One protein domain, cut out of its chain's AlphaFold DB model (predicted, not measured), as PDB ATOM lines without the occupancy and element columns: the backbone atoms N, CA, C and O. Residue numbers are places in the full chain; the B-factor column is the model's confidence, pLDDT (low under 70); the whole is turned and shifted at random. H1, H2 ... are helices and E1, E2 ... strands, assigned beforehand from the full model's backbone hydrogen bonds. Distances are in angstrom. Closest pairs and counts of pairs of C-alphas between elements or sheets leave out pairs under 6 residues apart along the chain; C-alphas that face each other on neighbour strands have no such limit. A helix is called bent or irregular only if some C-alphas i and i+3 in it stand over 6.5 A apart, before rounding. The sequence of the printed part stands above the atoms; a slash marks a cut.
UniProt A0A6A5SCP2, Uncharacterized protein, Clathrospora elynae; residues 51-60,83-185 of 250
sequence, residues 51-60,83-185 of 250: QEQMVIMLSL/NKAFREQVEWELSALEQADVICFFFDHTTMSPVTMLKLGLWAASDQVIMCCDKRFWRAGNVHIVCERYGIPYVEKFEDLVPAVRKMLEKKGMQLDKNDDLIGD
ATOM      1  N   GLN A  51      -2.782 -39.478  40.728       90.75
ATOM      2  CA  GLN A  51      -1.538 -39.273  39.982       90.75
ATOM      3  C   GLN A  51      -0.716 -40.563  39.871       90.75
ATOM      4  O   GLN A  51      -0.217 -40.882  38.797       90.75
ATOM      5  N   GLU A  52      -0.594 -41.320  40.969       89.62
ATOM      6  CA  GLU A  52       0.140 -42.595  40.988       89.62
ATOM      7  C   GLU A  52      -0.548 -43.625  40.079       89.62
ATOM      8  O   GLU A  52       0.106 -44.287  39.276       89.62
ATOM      9  N   GLN A  53      -1.883 -43.699  40.137       90.19
ATOM     10  CA  GLN A  53      -2.670 -44.578  39.269       90.19
ATOM     11  C   GLN A  53      -2.499 -44.221  37.790       90.19
ATOM     12  O   GLN A  53      -2.316 -45.106  36.959       90.19
ATOM     13  N   MET A  54      -2.500 -42.929  37.458       92.06
ATOM     14  CA  MET A  54      -2.328 -42.466  36.086       92.06
ATOM     15  C   MET A  54      -0.940 -42.806  35.531       92.06
ATOM     16  O   MET A  54      -0.841 -43.262  34.396       92.06
ATOM     17  N   VAL A  55       0.120 -42.652  36.336       91.56
ATOM     18  CA  VAL A  55       1.486 -43.054  35.957       91.56
ATOM     19  C   VAL A  55       1.539 -44.546  35.630       91.56
ATOM     20  O   VAL A  55       2.096 -44.923  34.604       91.56
ATOM     21  N   ILE A  56       0.914 -45.396  36.451       90.94
ATOM     22  CA  ILE A  56       0.860 -46.845  36.205       90.94
ATOM     23  C   ILE A  56       0.115 -47.139  34.897       90.94
ATOM     24  O   ILE A  56       0.623 -47.868  34.047       90.94
ATOM     25  N   MET A  57      -1.061 -46.540  34.696       90.75
ATOM     26  CA  MET A  57      -1.898 -46.781  33.513       90.75
ATOM     27  C   MET A  57      -1.294 -46.251  32.203       90.75
ATOM     28  O   MET A  57      -1.670 -46.712  31.123       90.75
ATOM     29  N   LEU A  58      -0.371 -45.289  32.275       90.50
ATOM     30  CA  LEU A  58       0.346 -44.734  31.125       90.50
ATOM     31  C   LEU A  58       1.778 -45.277  30.987       90.50
ATOM     32  O   LEU A  58       2.460 -44.901  30.045       90.50
ATOM     33  N   SER A  59       2.225 -46.168  31.876       90.44
ATOM     34  CA  SER A  59       3.620 -46.643  31.935       90.44
ATOM     35  C   SER A  59       4.112 -47.362  30.677       90.44
ATOM     36  O   SER A  59       5.309 -47.371  30.412       90.44
ATOM     37  N   LEU A  60       3.194 -47.946  29.903       87.25
ATOM     38  CA  LEU A  60       3.506 -48.600  28.630       87.25
ATOM     39  C   LEU A  60       3.741 -47.604  27.490       87.25
ATOM     40  O   LEU A  60       4.216 -47.992  26.432       87.25
ATOM     41  N   ASN A  83       9.676 -18.352  50.846       95.81
ATOM     42  CA  ASN A  83      10.055 -19.684  51.294       95.81
ATOM     43  C   ASN A  83      10.638 -20.467  50.112       95.81
ATOM     44  O   ASN A  83       9.985 -20.634  49.082       95.81
ATOM     45  N   LYS A  84      11.875 -20.943  50.266       94.44
ATOM     46  CA  LYS A  84      12.631 -21.589  49.190       94.44
ATOM     47  C   LYS A  84      11.965 -22.878  48.696       94.44
ATOM     48  O   LYS A  84      11.747 -23.009  47.498       94.44
ATOM     49  N   ALA A  85      11.581 -23.780  49.602       91.56
ATOM     50  CA  ALA A  85      10.960 -25.056  49.241       91.56
ATOM     51  C   ALA A  85       9.608 -24.859  48.534       91.56
ATOM     52  O   ALA A  85       9.309 -25.526  47.542       91.56
ATOM     53  N   PHE A  86       8.807 -23.897  49.005       94.00
ATOM     54  CA  PHE A  86       7.549 -23.529  48.355       94.00
ATOM     55  C   PHE A  86       7.761 -22.917  46.970       94.00
ATOM     56  O   PHE A  86       7.108 -23.330  46.013       94.00
ATOM     57  N   ARG A  87       8.700 -21.975  46.841       95.25
ATOM     58  CA  ARG A  87       9.055 -21.364  45.557       95.25
ATOM     59  C   ARG A  87       9.512 -22.404  44.543       95.25
ATOM     60  O   ARG A  87       8.988 -22.416  43.437       95.25
ATOM     61  N   GLU A  88      10.430 -23.286  44.926       94.44
ATOM     62  CA  GLU A  88      10.943 -24.346  44.052       94.44
ATOM     63  C   GLU A  88       9.825 -25.263  43.550       94.44
ATOM     64  O   GLU A  88       9.820 -25.643  42.382       94.44
ATOM     65  N   GLN A  89       8.854 -25.604  44.405       93.94
ATOM     66  CA  GLN A  89       7.679 -26.369  43.987       93.94
ATOM     67  C   GLN A  89       6.861 -25.617  42.940       93.94
ATOM     68  O   GLN A  89       6.549 -26.177  41.894       93.94
ATOM     69  N   VAL A  90       6.507 -24.360  43.212       95.38
ATOM     70  CA  VAL A  90       5.649 -23.571  42.320       95.38
ATOM     71  C   VAL A  90       6.345 -23.294  40.986       95.38
ATOM     72  O   VAL A  90       5.723 -23.428  39.935       95.38
ATOM     73  N   GLU A  91       7.631 -22.945  41.005       96.38
ATOM     74  CA  GLU A  91       8.419 -22.695  39.795       96.38
ATOM     75  C   GLU A  91       8.584 -23.971  38.962       96.38
ATOM     76  O   GLU A  91       8.369 -23.931  37.751       96.38
ATOM     77  N   TRP A  92       8.854 -25.119  39.599       96.31
ATOM     78  CA  TRP A  92       8.888 -26.406  38.902       96.31
ATOM     79  C   TRP A  92       7.536 -26.741  38.265       96.31
ATOM     80  O   TRP A  92       7.492 -27.138  37.106       96.31
ATOM     81  N   GLU A  93       6.427 -26.550  38.984       97.19
ATOM     82  CA  GLU A  93       5.085 -26.820  38.461       97.19
ATOM     83  C   GLU A  93       4.751 -25.945  37.248       97.19
ATOM     84  O   GLU A  93       4.160 -26.437  36.291       97.19
ATOM     85  N   LEU A  94       5.119 -24.662  37.279       97.00
ATOM     86  CA  LEU A  94       4.914 -23.749  36.153       97.00
ATOM     87  C   LEU A  94       5.761 -24.165  34.948       97.00
ATOM     88  O   LEU A  94       5.217 -24.313  33.858       97.00
ATOM     89  N   SER A  95       7.053 -24.438  35.143       96.88
ATOM     90  CA  SER A  95       7.926 -24.887  34.054       96.88
ATOM     91  C   SER A  95       7.522 -26.252  33.495       96.88
ATOM     92  O   SER A  95       7.562 -26.455  32.286       96.88
ATOM     93  N   ALA A  96       7.054 -27.178  34.332       96.75
ATOM     94  CA  ALA A  96       6.548 -28.468  33.875       96.75
ATOM     95  C   ALA A  96       5.295 -28.328  32.994       96.75
ATOM     96  O   ALA A  96       5.156 -29.072  32.023       96.75
ATOM     97  N   LEU A  97       4.403 -27.379  33.308       97.50
ATOM     98  CA  LEU A  97       3.247 -27.062  32.464       97.50
ATOM     99  C   LEU A  97       3.681 -26.436  31.132       97.50
ATOM    100  O   LEU A  97       3.164 -26.830  30.093       97.50
ATOM    101  N   GLU A  98       4.661 -25.526  31.154       96.81
ATOM    102  CA  GLU A  98       5.219 -24.900  29.943       96.81
ATOM    103  C   GLU A  98       5.791 -25.928  28.959       96.81
ATOM    104  O   GLU A  98       5.632 -25.786  27.747       96.81
ATOM    105  N   GLN A  99       6.429 -26.981  29.473       96.62
ATOM    106  CA  GLN A  99       7.070 -28.006  28.648       96.62
ATOM    107  C   GLN A  99       6.129 -29.150  28.234       96.62
ATOM    108  O   GLN A  99       6.431 -29.872  27.282       96.62
ATOM    109  N   ALA A 100       4.979 -29.331  28.888       96.75
ATOM    110  CA  ALA A 100       4.085 -30.463  28.635       96.75
ATOM    111  C   ALA A 100       3.437 -30.423  27.236       96.75
ATOM    112  O   ALA A 100       3.074 -29.368  26.722       96.75
ATOM    113  N   ASP A 101       3.267 -31.571  26.574       96.19
ATOM    114  CA  ASP A 101       2.463 -31.674  25.338       96.19
ATOM    115  C   ASP A 101       0.969 -31.776  25.634       96.19
ATOM    116  O   ASP A 101       0.144 -31.208  24.913       96.19
ATOM    117  N   VAL A 102       0.648 -32.475  26.721       97.62
ATOM    118  CA  VAL A 102      -0.698 -32.674  27.250       97.62
ATOM    119  C   VAL A 102      -0.675 -32.383  28.748       97.62
ATOM    120  O   VAL A 102       0.168 -32.899  29.480       97.62
ATOM    121  N   ILE A 103      -1.612 -31.560  29.209       98.12
ATOM    122  CA  ILE A 103      -1.797 -31.168  30.604       98.12
ATOM    123  C   ILE A 103      -3.096 -31.795  31.095       98.12
ATOM    124  O   ILE A 103      -4.172 -31.479  30.593       98.12
ATOM    125  N   CYS A 104      -2.996 -32.657  32.104       97.00
ATOM    126  CA  CYS A 104      -4.159 -33.283  32.725       97.00
ATOM    127  C   CYS A 104      -4.520 -32.546  34.014       97.00
ATOM    128  O   CYS A 104      -3.732 -32.526  34.964       97.00
ATOM    129  N   PHE A 105      -5.724 -31.984  34.074       97.44
ATOM    130  CA  PHE A 105      -6.291 -31.473  35.319       97.44
ATOM    131  C   PHE A 105      -7.367 -32.424  35.842       97.44
ATOM    132  O   PHE A 105      -8.182 -32.938  35.082       97.44
ATOM    133  N   PHE A 106      -7.364 -32.644  37.157       95.69
ATOM    134  CA  PHE A 106      -8.304 -33.525  37.843       95.69
ATOM    135  C   PHE A 106      -8.959 -32.774  39.005       95.69
ATOM    136  O   PHE A 106      -8.268 -32.281  39.903       95.69
ATOM    137  N   PHE A 107     -10.286 -32.697  38.984       95.38
ATOM    138  CA  PHE A 107     -11.108 -32.080  40.017       95.38
ATOM    139  C   PHE A 107     -11.990 -33.132  40.681       95.38
ATOM    140  O   PHE A 107     -12.995 -33.566  40.119       95.38
ATOM    141  N   ASP A 108     -11.605 -33.506  41.898       90.62
ATOM    142  CA  ASP A 108     -12.347 -34.444  42.733       90.62
ATOM    143  C   ASP A 108     -13.334 -33.709  43.641       90.62
ATOM    144  O   ASP A 108     -13.010 -32.651  44.196       90.62
ATOM    145  N   HIS A 109     -14.514 -34.292  43.844       89.62
ATOM    146  CA  HIS A 109     -15.565 -33.730  44.685       89.62
ATOM    147  C   HIS A 109     -15.200 -33.605  46.172       89.62
ATOM    148  O   HIS A 109     -15.834 -32.830  46.886       89.62
ATOM    149  N   THR A 110     -14.177 -34.313  46.653       88.12
ATOM    150  CA  THR A 110     -13.653 -34.191  48.022       88.12
ATOM    151  C   THR A 110     -12.588 -33.099  48.162       88.12
ATOM    152  O   THR A 110     -12.050 -32.892  49.249       88.12
ATOM    153  N   THR A 111     -12.268 -32.374  47.083       87.38
ATOM    154  CA  THR A 111     -11.217 -31.346  47.056       87.38
ATOM    155  C   THR A 111     -11.761 -29.961  46.718       87.38
ATOM    156  O   THR A 111     -12.795 -29.818  46.073       87.38
ATOM    157  N   MET A 112     -11.029 -28.916  47.122       89.94
ATOM    158  CA  MET A 112     -11.327 -27.534  46.714       89.94
ATOM    159  C   MET A 112     -10.524 -27.096  45.481       89.94
ATOM    160  O   MET A 112     -11.030 -26.350  44.647       89.94
ATOM    161  N   SER A 113      -9.276 -27.564  45.367       92.62
ATOM    162  CA  SER A 113      -8.384 -27.383  44.208       92.62
ATOM    163  C   SER A 113      -8.240 -25.946  43.646       92.62
ATOM    164  O   SER A 113      -8.193 -25.776  42.425       92.62
ATOM    165  N   PRO A 114      -8.096 -24.892  44.484       94.44
ATOM    166  CA  PRO A 114      -8.050 -23.504  44.004       94.44
ATOM    167  C   PRO A 114      -6.834 -23.207  43.111       94.44
ATOM    168  O   PRO A 114      -6.951 -22.497  42.117       94.44
ATOM    169  N   VAL A 115      -5.670 -23.786  43.421       95.06
ATOM    170  CA  VAL A 115      -4.453 -23.613  42.603       95.06
ATOM    171  C   VAL A 115      -4.585 -24.338  41.258       95.06
ATOM    172  O   VAL A 115      -4.113 -23.839  40.241       95.06
ATOM    173  N   THR A 116      -5.274 -25.481  41.219       96.31
ATOM    174  CA  THR A 116      -5.591 -26.179  39.963       96.31
ATOM    175  C   THR A 116      -6.527 -25.338  39.096       96.31
ATOM    176  O   THR A 116      -6.293 -25.227  37.898       96.31
ATOM    177  N   MET A 117      -7.533 -24.675  39.683       97.50
ATOM    178  CA  MET A 117      -8.400 -23.740  38.949       97.50
ATOM    179  C   MET A 117      -7.621 -22.543  38.385       97.50
ATOM    180  O   MET A 117      -7.849 -22.157  37.241       97.50
ATOM    181  N   LEU A 118      -6.668 -21.986  39.145       97.38
ATOM    182  CA  LEU A 118      -5.775 -20.928  38.655       97.38
ATOM    183  C   LEU A 118      -4.969 -21.394  37.430       97.38
ATOM    184  O   LEU A 118      -4.892 -20.687  36.428       97.38
ATOM    185  N   LYS A 119      -4.396 -22.599  37.496       97.62
ATOM    186  CA  LYS A 119      -3.622 -23.186  36.395       97.62
ATOM    187  C   LYS A 119      -4.489 -23.509  35.181       97.62
ATOM    188  O   LYS A 119      -4.046 -23.271  34.064       97.62
ATOM    189  N   LEU A 120      -5.719 -23.983  35.384       97.62
ATOM    190  CA  LEU A 120      -6.688 -24.121  34.300       97.62
ATOM    191  C   LEU A 120      -6.894 -22.776  33.604       97.62
ATOM    192  O   LEU A 120      -6.773 -22.716  32.392       97.62
ATOM    193  N   GLY A 121      -7.126 -21.695  34.353       97.19
ATOM    194  CA  GLY A 121      -7.270 -20.359  33.769       97.19
ATOM    195  C   GLY A 121      -6.058 -19.923  32.936       97.19
ATOM    196  O   GLY A 121      -6.233 -19.347  31.868       97.19
ATOM    197  N   LEU A 122      -4.840 -20.248  33.383       96.62
ATOM    198  CA  LEU A 122      -3.602 -19.933  32.659       96.62
ATOM    199  C   LEU A 122      -3.472 -20.692  31.326       96.62
ATOM    200  O   LEU A 122      -2.946 -20.143  30.364       96.62
ATOM    201  N   TRP A 123      -3.959 -21.934  31.269       97.50
ATOM    202  CA  TRP A 123      -3.791 -22.834  30.122       97.50
ATOM    203  C   TRP A 123      -5.082 -23.087  29.330       97.50
ATOM    204  O   TRP A 123      -5.060 -23.855  28.372       97.50
ATOM    205  N   ALA A 124      -6.200 -22.447  29.681       97.12
ATOM    206  CA  ALA A 124      -7.508 -22.721  29.081       97.12
ATOM    207  C   ALA A 124      -7.540 -22.466  27.570       97.12
ATOM    208  O   ALA A 124      -8.162 -23.220  26.836       97.12
ATOM    209  N   ALA A 125      -6.836 -21.431  27.108       95.62
ATOM    210  CA  ALA A 125      -6.731 -21.095  25.690       95.62
ATOM    211  C   ALA A 125      -5.665 -21.913  24.935       95.62
ATOM    212  O   ALA A 125      -5.410 -21.642  23.766       95.62
ATOM    213  N   SER A 126      -5.006 -22.872  25.597       94.50
ATOM    214  CA  SER A 126      -4.047 -23.767  24.949       94.50
ATOM    215  C   SER A 126      -4.734 -25.023  24.416       94.50
ATOM    216  O   SER A 126      -5.644 -25.562  25.042       94.50
ATOM    217  N   ASP A 127      -4.203 -25.586  23.332       95.25
ATOM    218  CA  ASP A 127      -4.619 -26.898  22.817       95.25
ATOM    219  C   ASP A 127      -3.961 -28.070  23.574       95.25
ATOM    220  O   ASP A 127      -3.766 -29.156  23.019       95.25
ATOM    221  N   GLN A 128      -3.502 -27.853  24.810       96.75
ATOM    222  CA  GLN A 128      -2.750 -28.836  25.602       96.75
ATOM    223  C   GLN A 128      -3.589 -29.453  26.718       96.75
ATOM    224  O   GLN A 128      -3.227 -30.512  27.218       96.75
ATOM    225  N   VAL A 129      -4.698 -28.832  27.114       98.25
ATOM    226  CA  VAL A 129      -5.446 -29.254  28.301       98.25
ATOM    227  C   VAL A 129      -6.438 -30.371  27.986       98.25
ATOM    228  O   VAL A 129      -7.195 -30.303  27.020       98.25
ATOM    229  N   ILE A 130      -6.481 -31.358  28.877       98.00
ATOM    230  CA  ILE A 130      -7.584 -32.299  29.029       98.00
ATOM    231  C   ILE A 130      -7.999 -32.377  30.494       98.00
ATOM    232  O   ILE A 130      -7.177 -32.300  31.412       98.00
ATOM    233  N   MET A 131      -9.301 -32.487  30.716       96.88
ATOM    234  CA  MET A 131      -9.899 -32.295  32.027       96.88
ATOM    235  C   MET A 131     -10.645 -33.545  32.489       96.88
ATOM    236  O   MET A 131     -11.371 -34.171  31.725       96.88
ATOM    237  N   CYS A 132     -10.536 -33.866  33.771       97.25
ATOM    238  CA  CYS A 132     -11.478 -34.736  34.458       97.25
ATOM    239  C   CYS A 132     -12.096 -33.954  35.612       97.25
ATOM    240  O   CYS A 132     -11.381 -33.515  36.515       97.25
ATOM    241  N   CYS A 133     -13.409 -33.760  35.592       97.38
ATOM    242  CA  CYS A 133     -14.117 -33.022  36.630       97.38
ATOM    243  C   CYS A 133     -15.328 -33.821  37.092       97.38
ATOM    244  O   CYS A 133     -16.293 -33.972  36.351       97.38
ATOM    245  N   ASP A 134     -15.284 -34.326  38.326       93.81
ATOM    246  CA  ASP A 134     -16.465 -34.952  38.914       93.81
ATOM    247  C   ASP A 134     -17.585 -33.908  38.988       93.81
ATOM    248  O   ASP A 134     -17.390 -32.818  39.532       93.81
ATOM    249  N   LYS A 135     -18.778 -34.240  38.489       94.38
ATOM    250  CA  LYS A 135     -19.947 -33.344  38.503       94.38
ATOM    251  C   LYS A 135     -20.324 -32.822  39.896       94.38
ATOM    252  O   LYS A 135     -21.021 -31.817  40.009       94.38
ATOM    253  N   ARG A 136     -19.893 -33.506  40.962       93.69
ATOM    254  CA  ARG A 136     -20.103 -33.125  42.367       93.69
ATOM    255  C   ARG A 136     -19.032 -32.168  42.894       93.69
ATOM    256  O   ARG A 136     -19.145 -31.709  44.028       93.69
ATOM    257  N   PHE A 137     -17.987 -31.868  42.122       94.81
ATOM    258  CA  PHE A 137     -17.007 -30.851  42.483       94.81
ATOM    259  C   PHE A 137     -17.703 -29.508  42.720       94.81
ATOM    260  O   PHE A 137     -18.517 -29.052  41.921       94.81
ATOM    261  N   TRP A 138     -17.364 -28.848  43.826       94.44
ATOM    262  CA  TRP A 138     -18.076 -27.661  44.320       94.44
ATOM    263  C   TRP A 138     -18.095 -26.473  43.334       94.44
ATOM    264  O   TRP A 138     -18.931 -25.576  43.449       94.44
ATOM    265  N   ARG A 139     -17.190 -26.458  42.344       96.62
ATOM    266  CA  ARG A 139     -17.161 -25.484  41.238       96.62
ATOM    267  C   ARG A 139     -17.266 -26.134  39.856       96.62
ATOM    268  O   ARG A 139     -16.882 -25.489  38.885       96.62
ATOM    269  N   ALA A 140     -17.820 -27.345  39.745       96.50
ATOM    270  CA  ALA A 140     -17.947 -28.082  38.480       96.50
ATOM    271  C   ALA A 140     -18.577 -27.228  37.372       96.50
ATOM    272  O   ALA A 140     -17.996 -27.096  36.303       96.50
ATOM    273  N   GLY A 141     -19.678 -26.523  37.661       97.44
ATOM    274  CA  GLY A 141     -20.315 -25.635  36.681       97.44
ATOM    275  C   GLY A 141     -19.386 -24.545  36.125       97.44
ATOM    276  O   GLY A 141     -19.417 -24.269  34.933       97.44
ATOM    277  N   ASN A 142     -18.498 -23.974  36.949       97.81
ATOM    278  CA  ASN A 142     -17.522 -22.984  36.472       97.81
ATOM    279  C   ASN A 142     -16.473 -23.642  35.569       97.81
ATOM    280  O   ASN A 142     -16.117 -23.089  34.531       97.81
ATOM    281  N   VAL A 143     -15.990 -24.824  35.959       97.81
ATOM    282  CA  VAL A 143     -15.011 -25.591  35.181       97.81
ATOM    283  C   VAL A 143     -15.601 -26.006  33.832       97.81
ATOM    284  O   VAL A 143     -14.953 -25.796  32.812       97.81
ATOM    285  N   HIS A 144     -16.831 -26.523  33.803       97.81
ATOM    286  CA  HIS A 144     -17.499 -26.962  32.576       97.81
ATOM    287  C   HIS A 144     -17.743 -25.798  31.613       97.81
ATOM    288  O   HIS A 144     -17.389 -25.908  30.446       97.81
ATOM    289  N   ILE A 145     -18.222 -24.648  32.105       98.12
ATOM    290  CA  ILE A 145     -18.415 -23.447  31.273       98.12
ATOM    291  C   ILE A 145     -17.090 -22.978  30.658       98.12
ATOM    292  O   ILE A 145     -17.055 -22.601  29.489       98.12
ATOM    293  N   VAL A 146     -15.983 -23.003  31.413       98.12
ATOM    294  CA  VAL A 146     -14.652 -22.695  30.860       98.12
ATOM    295  C   VAL A 146     -14.268 -23.720  29.795       98.12
ATOM    296  O   VAL A 146     -13.818 -23.331  28.720       98.12
ATOM    297  N   CYS A 147     -14.479 -25.012  30.051       97.81
ATOM    298  CA  CYS A 147     -14.153 -26.050  29.080       97.81
ATOM    299  C   CYS A 147     -14.949 -25.881  27.781       97.81
ATOM    300  O   CYS A 147     -14.362 -25.889  26.707       97.81
ATOM    301  N   GLU A 148     -16.253 -25.634  27.866       97.88
ATOM    302  CA  GLU A 148     -17.108 -25.367  26.705       97.88
ATOM    303  C   GLU A 148     -16.672 -24.107  25.956       97.88
ATOM    304  O   GLU A 148     -16.541 -24.123  24.733       97.88
ATOM    305  N   ARG A 149     -16.383 -23.022  26.685       98.06
ATOM    306  CA  ARG A 149     -15.983 -21.738  26.099       98.06
ATOM    307  C   ARG A 149     -14.690 -21.826  25.293       98.06
ATOM    308  O   ARG A 149     -14.571 -21.142  24.281       98.06
ATOM    309  N   TYR A 150     -13.730 -22.619  25.761       97.94
ATOM    310  CA  TYR A 150     -12.421 -22.772  25.126       97.94
ATOM    311  C   TYR A 150     -12.287 -24.064  24.304       97.94
ATOM    312  O   TYR A 150     -11.232 -24.311  23.731       97.94
ATOM    313  N   GLY A 151     -13.336 -24.890  24.218       97.62
ATOM    314  CA  GLY A 151     -13.295 -26.166  23.499       97.62
ATOM    315  C   GLY A 151     -12.384 -27.222  24.140       97.62
ATOM    316  O   GLY A 151     -11.867 -28.092  23.439       97.62
ATOM    317  N   ILE A 152     -12.175 -27.159  25.458       98.31
ATOM    318  CA  ILE A 152     -11.336 -28.107  26.202       98.31
ATOM    319  C   ILE A 152     -12.091 -29.437  26.344       98.31
ATOM    320  O   ILE A 152     -13.190 -29.452  26.908       98.31
ATOM    321  N   PRO A 153     -11.523 -30.570  25.891       97.88
ATOM    322  CA  PRO A 153     -12.130 -31.876  26.106       97.88
ATOM    323  C   PRO A 153     -12.128 -32.232  27.596       97.88
ATOM    324  O   PRO A 153     -11.108 -32.098  28.282       97.88
ATOM    325  N   TYR A 154     -13.264 -32.723  28.093       97.81
ATOM    326  CA  TYR A 154     -13.393 -33.149  29.480       97.81
ATOM    327  C   TYR A 154     -14.219 -34.424  29.643       97.81
ATOM    328  O   TYR A 154     -15.059 -34.753  28.807       97.81
ATOM    329  N   VAL A 155     -13.957 -35.131  30.739       97.56
ATOM    330  CA  VAL A 155     -14.700 -36.309  31.197       97.56
ATOM    331  C   VAL A 155     -15.114 -36.129  32.658       97.56
ATOM    332  O   VAL A 155     -14.513 -35.335  33.384       97.56
ATOM    333  N   GLU A 156     -16.128 -36.864  33.114       95.19
ATOM    334  CA  GLU A 156     -16.595 -36.766  34.507       95.19
ATOM    335  C   GLU A 156     -15.933 -37.778  35.450       95.19
ATOM    336  O   GLU A 156     -15.982 -37.616  36.671       95.19
ATOM    337  N   LYS A 157     -15.321 -38.834  34.903       91.06
ATOM    338  CA  LYS A 157     -14.766 -39.941  35.678       91.06
ATOM    339  C   LYS A 157     -13.315 -40.219  35.320       91.06
ATOM    340  O   LYS A 157     -12.899 -40.100  34.171       91.06
ATOM    341  N   PHE A 158     -12.566 -40.689  36.315       90.19
ATOM    342  CA  PHE A 158     -11.160 -41.046  36.147       90.19
ATOM    343  C   PHE A 158     -10.941 -42.189  35.139       90.19
ATOM    344  O   PHE A 158      -9.968 -42.154  34.391       90.19
ATOM    345  N   GLU A 159     -11.853 -43.168  35.085       91.62
ATOM    346  CA  GLU A 159     -11.783 -44.304  34.147       91.62
ATOM    347  C   GLU A 159     -11.739 -43.861  32.676       91.62
ATOM    348  O   GLU A 159     -11.033 -44.458  31.864       91.62
ATOM    349  N   ASP A 160     -12.403 -42.749  32.362       95.38
ATOM    350  CA  ASP A 160     -12.471 -42.187  31.015       95.38
ATOM    351  C   ASP A 160     -11.277 -41.268  30.697       95.38
ATOM    352  O   ASP A 160     -11.011 -40.963  29.531       95.38
ATOM    353  N   LEU A 161     -10.520 -40.832  31.712       95.00
ATOM    354  CA  LEU A 161      -9.430 -39.869  31.541       95.00
ATOM    355  C   LEU A 161      -8.237 -40.479  30.795       95.00
ATOM    356  O   LEU A 161      -7.682 -39.843  29.903       95.00
ATOM    357  N   VAL A 162      -7.837 -41.709  31.132       93.19
ATOM    358  CA  VAL A 162      -6.677 -42.366  30.502       93.19
ATOM    359  C   VAL A 162      -6.879 -42.588  28.994       93.19
ATOM    360  O   VAL A 162      -5.996 -42.187  28.226       93.19
ATOM    361  N   PRO A 163      -8.011 -43.155  28.525       95.50
ATOM    362  CA  PRO A 163      -8.302 -43.239  27.093       95.50
ATOM    363  C   PRO A 163      -8.306 -41.870  26.405       95.50
ATOM    364  O   PRO A 163      -7.783 -41.722  25.299       95.50
ATOM    365  N   ALA A 164      -8.855 -40.849  27.064       97.12
ATOM    366  CA  ALA A 164      -8.944 -39.515  26.491       97.12
ATOM    367  C   ALA A 164      -7.556 -38.856  26.337       97.12
ATOM    368  O   ALA A 164      -7.289 -38.211  25.321       97.12
ATOM    369  N   VAL A 165      -6.639 -39.085  27.283       96.88
ATOM    370  CA  VAL A 165      -5.234 -38.649  27.196       96.88
ATOM    371  C   VAL A 165      -4.503 -39.343  26.055       96.88
ATOM    372  O   VAL A 165      -3.835 -38.665  25.276       96.88
ATOM    373  N   ARG A 166      -4.664 -40.664  25.905       95.00
ATOM    374  CA  ARG A 166      -4.079 -41.424  24.784       95.00
ATOM    375  C   ARG A 166      -4.516 -40.851  23.438       95.00
ATOM    376  O   ARG A 166      -3.674 -40.479  22.629       95.00
ATOM    377  N   LYS A 167      -5.822 -40.637  23.267       95.88
ATOM    378  CA  LYS A 167      -6.388 -40.016  22.062       95.88
ATOM    379  C   LYS A 167      -5.829 -38.613  21.800       95.88
ATOM    380  O   LYS A 167      -5.627 -38.221  20.651       95.88
ATOM    381  N   MET A 168      -5.594 -37.826  22.850       97.31
ATOM    382  CA  MET A 168      -5.012 -36.491  22.709       97.31
ATOM    383  C   MET A 168      -3.535 -36.539  22.300       97.31
ATOM    384  O   MET A 168      -3.123 -35.737  21.461       97.31
ATOM    385  N   LEU A 169      -2.757 -37.478  22.845       95.75
ATOM    386  CA  LEU A 169      -1.367 -37.724  22.444       95.75
ATOM    387  C   LEU A 169      -1.287 -38.154  20.972       95.75
ATOM    388  O   LEU A 169      -0.493 -37.597  20.218       95.75
ATOM    389  N   GLU A 170      -2.161 -39.066  20.540       94.50
ATOM    390  CA  GLU A 170      -2.274 -39.491  19.137       94.50
ATOM    391  C   GLU A 170      -2.598 -38.314  18.211       94.50
ATOM    392  O   GLU A 170      -1.916 -38.088  17.213       94.50
ATOM    393  N   LYS A 171      -3.588 -37.487  18.578       95.44
ATOM    394  CA  LYS A 171      -3.941 -36.269  17.827       95.44
ATOM    395  C   LYS A 171      -2.764 -35.293  17.712       95.44
ATOM    396  O   LYS A 171      -2.675 -34.564  16.728       95.44
ATOM    397  N   LYS A 172      -1.878 -35.264  18.710       93.62
ATOM    398  CA  LYS A 172      -0.657 -34.443  18.718       93.62
ATOM    399  C   LYS A 172       0.519 -35.077  17.972       93.62
ATOM    400  O   LYS A 172       1.568 -34.448  17.885       93.62
ATOM    401  N   GLY A 173       0.334 -36.260  17.389       92.56
ATOM    402  CA  GLY A 173       1.307 -36.901  16.510       92.56
ATOM    403  C   GLY A 173       2.056 -38.074  17.132       92.56
ATOM    404  O   GLY A 173       2.945 -38.607  16.473       92.56
ATOM    405  N   MET A 174       1.709 -38.510  18.350       93.62
ATOM    406  CA  MET A 174       2.222 -39.779  18.872       93.62
ATOM    407  C   MET A 174       1.676 -40.926  18.017       93.62
ATOM    408  O   MET A 174       0.466 -41.080  17.879       93.62
ATOM    409  N   GLN A 175       2.563 -41.736  17.450       92.44
ATOM    410  CA  GLN A 175       2.197 -42.910  16.667       92.44
ATOM    411  C   GLN A 175       2.895 -44.125  17.257       92.44
ATOM    412  O   GLN A 175       4.099 -44.077  17.508       92.44
ATOM    413  N   LEU A 176       2.131 -45.187  17.483       89.62
ATOM    414  CA  LEU A 176       2.641 -46.464  17.968       89.62
ATOM    415  C   LEU A 176       2.501 -47.513  16.867       89.62
ATOM    416  O   LEU A 176       1.571 -47.447  16.056       89.62
ATOM    417  N   ASP A 177       3.430 -48.459  16.818       89.81
ATOM    418  CA  ASP A 177       3.333 -49.609  15.934       89.81
ATOM    419  C   ASP A 177       2.465 -50.726  16.545       89.81
ATOM    420  O   ASP A 177       1.824 -50.572  17.583       89.81
ATOM    421  N   LYS A 178       2.410 -51.878  15.873       88.50
ATOM    422  CA  LYS A 178       1.617 -53.041  16.305       88.50
ATOM    423  C   LYS A 178       2.089 -53.695  17.615       88.50
ATOM    424  O   LYS A 178       1.388 -54.572  18.112       88.50
ATOM    425  N   ASN A 179       3.268 -53.332  18.114       85.94
ATOM    426  CA  ASN A 179       3.854 -53.818  19.360       85.94
ATOM    427  C   ASN A 179       3.800 -52.756  20.475       85.94
ATOM    428  O   ASN A 179       4.420 -52.962  21.513       85.94
ATOM    429  N   ASP A 180       3.076 -51.649  20.266       82.00
ATOM    430  CA  ASP A 180       3.037 -50.470  21.143       82.00
ATOM    431  C   ASP A 180       4.369 -49.688  21.228       82.00
ATOM    432  O   ASP A 180       4.551 -48.858  22.123       82.00
ATOM    433  N   ASP A 181       5.281 -49.878  20.266       86.06
ATOM    434  CA  ASP A 181       6.543 -49.135  20.194       86.06
ATOM    435  C   ASP A 181       6.368 -47.789  19.466       86.06
ATOM    436  O   ASP A 181       5.596 -47.673  18.512       86.06
ATOM    437  N   LEU A 182       7.108 -46.752  19.885       89.75
ATOM    438  CA  LEU A 182       7.053 -45.432  19.239       89.75
ATOM    439  C   LEU A 182       7.550 -45.497  17.789       89.75
ATOM    440  O   LEU A 182       8.684 -45.897  17.524       89.75
ATOM    441  N   ILE A 183       6.750 -44.984  16.856       90.12
ATOM    442  CA  ILE A 183       7.174 -44.762  15.473       90.12
ATOM    443  C   ILE A 183       7.884 -43.406  15.383       90.12
ATOM    444  O   ILE A 183       7.252 -42.352  15.440       90.12
ATOM    445  N   GLY A 184       9.204 -43.440  15.190       87.44
ATOM    446  CA  GLY A 184      10.049 -42.253  15.025       87.44
ATOM    447  C   GLY A 184      10.941 -41.954  16.232       87.44
ATOM    448  O   GLY A 184      11.074 -42.758  17.152       87.44
ATOM    449  N   ASP A 185      11.590 -40.789  16.211       84.75
ATOM    450  CA  ASP A 185      12.534 -40.382  17.255       84.75
ATOM    451  C   ASP A 185      11.809 -39.805  18.483       84.75
ATOM    452  O   ASP A 185      11.091 -38.810  18.376       84.75
TER     453      ASP A 185
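AT A GLANCE: This is residues 51 to 60 and 83 to 185 of the 250 residues of an uncharacterized protein of Clathrospora elynae (UniProt A0A6A5SCP2). A small parallel sheet, E1 beside E2, makes the core, with H3 and H4 side by side over one face, H3 nearer E1 and H4 nearer E2, and H5 over the other. H1 lies on the H5 side of the body, and residues 83 to 92, of which 84 to 92 belong to H2, stick out. The printed part has 113 residues, with five named helices and two named strands in the order H1, H2, E1, H3, E2, H4, H5 along the chain, and its class is mostly helix. The whole is compact, with a radius of gyration of the C-alphas of 15.2 A and spans of 42 by 36 by 26 A.

HOW THE PARTS SIT: E1, residues 103 to 107, and E2, residues 129 to 133, are parallel at 15 degrees, with N 107 and O 132 2.8 A apart, within hydrogen-bond range. With H3, residues 114 to 123, they form a strand-helix-strand unit, parallel neighbour strands joined through a helix, its crossover right-handed. H3 and H4, residues 140 to 150, are close but not clearly touching: their closest C-alphas, of Met 117 and Val 143, are 7.8 A apart. H5, residues 158 to 171, comes closest to E2 at the C-alphas of Leu 161 and Cys 132, 6.2 A. H1, residues 51 to 58, only just touches H5, with 3 pairs of C-alphas within 8 A, through Val 162 alone of H5; the closest are those of Met 54 and Val 162, 7.1 A. H2, residues 84 to 99, and H3 are near each other. Every O i to N i+4 pair is within hydrogen-bond range in H1, H2, H3 and H4; in H5 8 of 10 are.

IN THESE COORDINATES: H1 begins at C-alpha 51 (-1.538, -39.273, 39.982). H2 is 22.2 A long, H4 15.4 A and E1 13.3 A. H5, 20.3 A, ends at C-alpha 171 (-3.941, -36.269, 17.827); it is only just irregular, C-alphas 159 and 162 being 6.6 A apart.

THE WHOLE: Residues 61 to 82 are not printed, and C-alphas 60 and 83 are 37.3 A apart across the cut. Of the links printed whole, none is long. Residues 172 to 185 hold no named element. No printed residue has a pLDDT under 70.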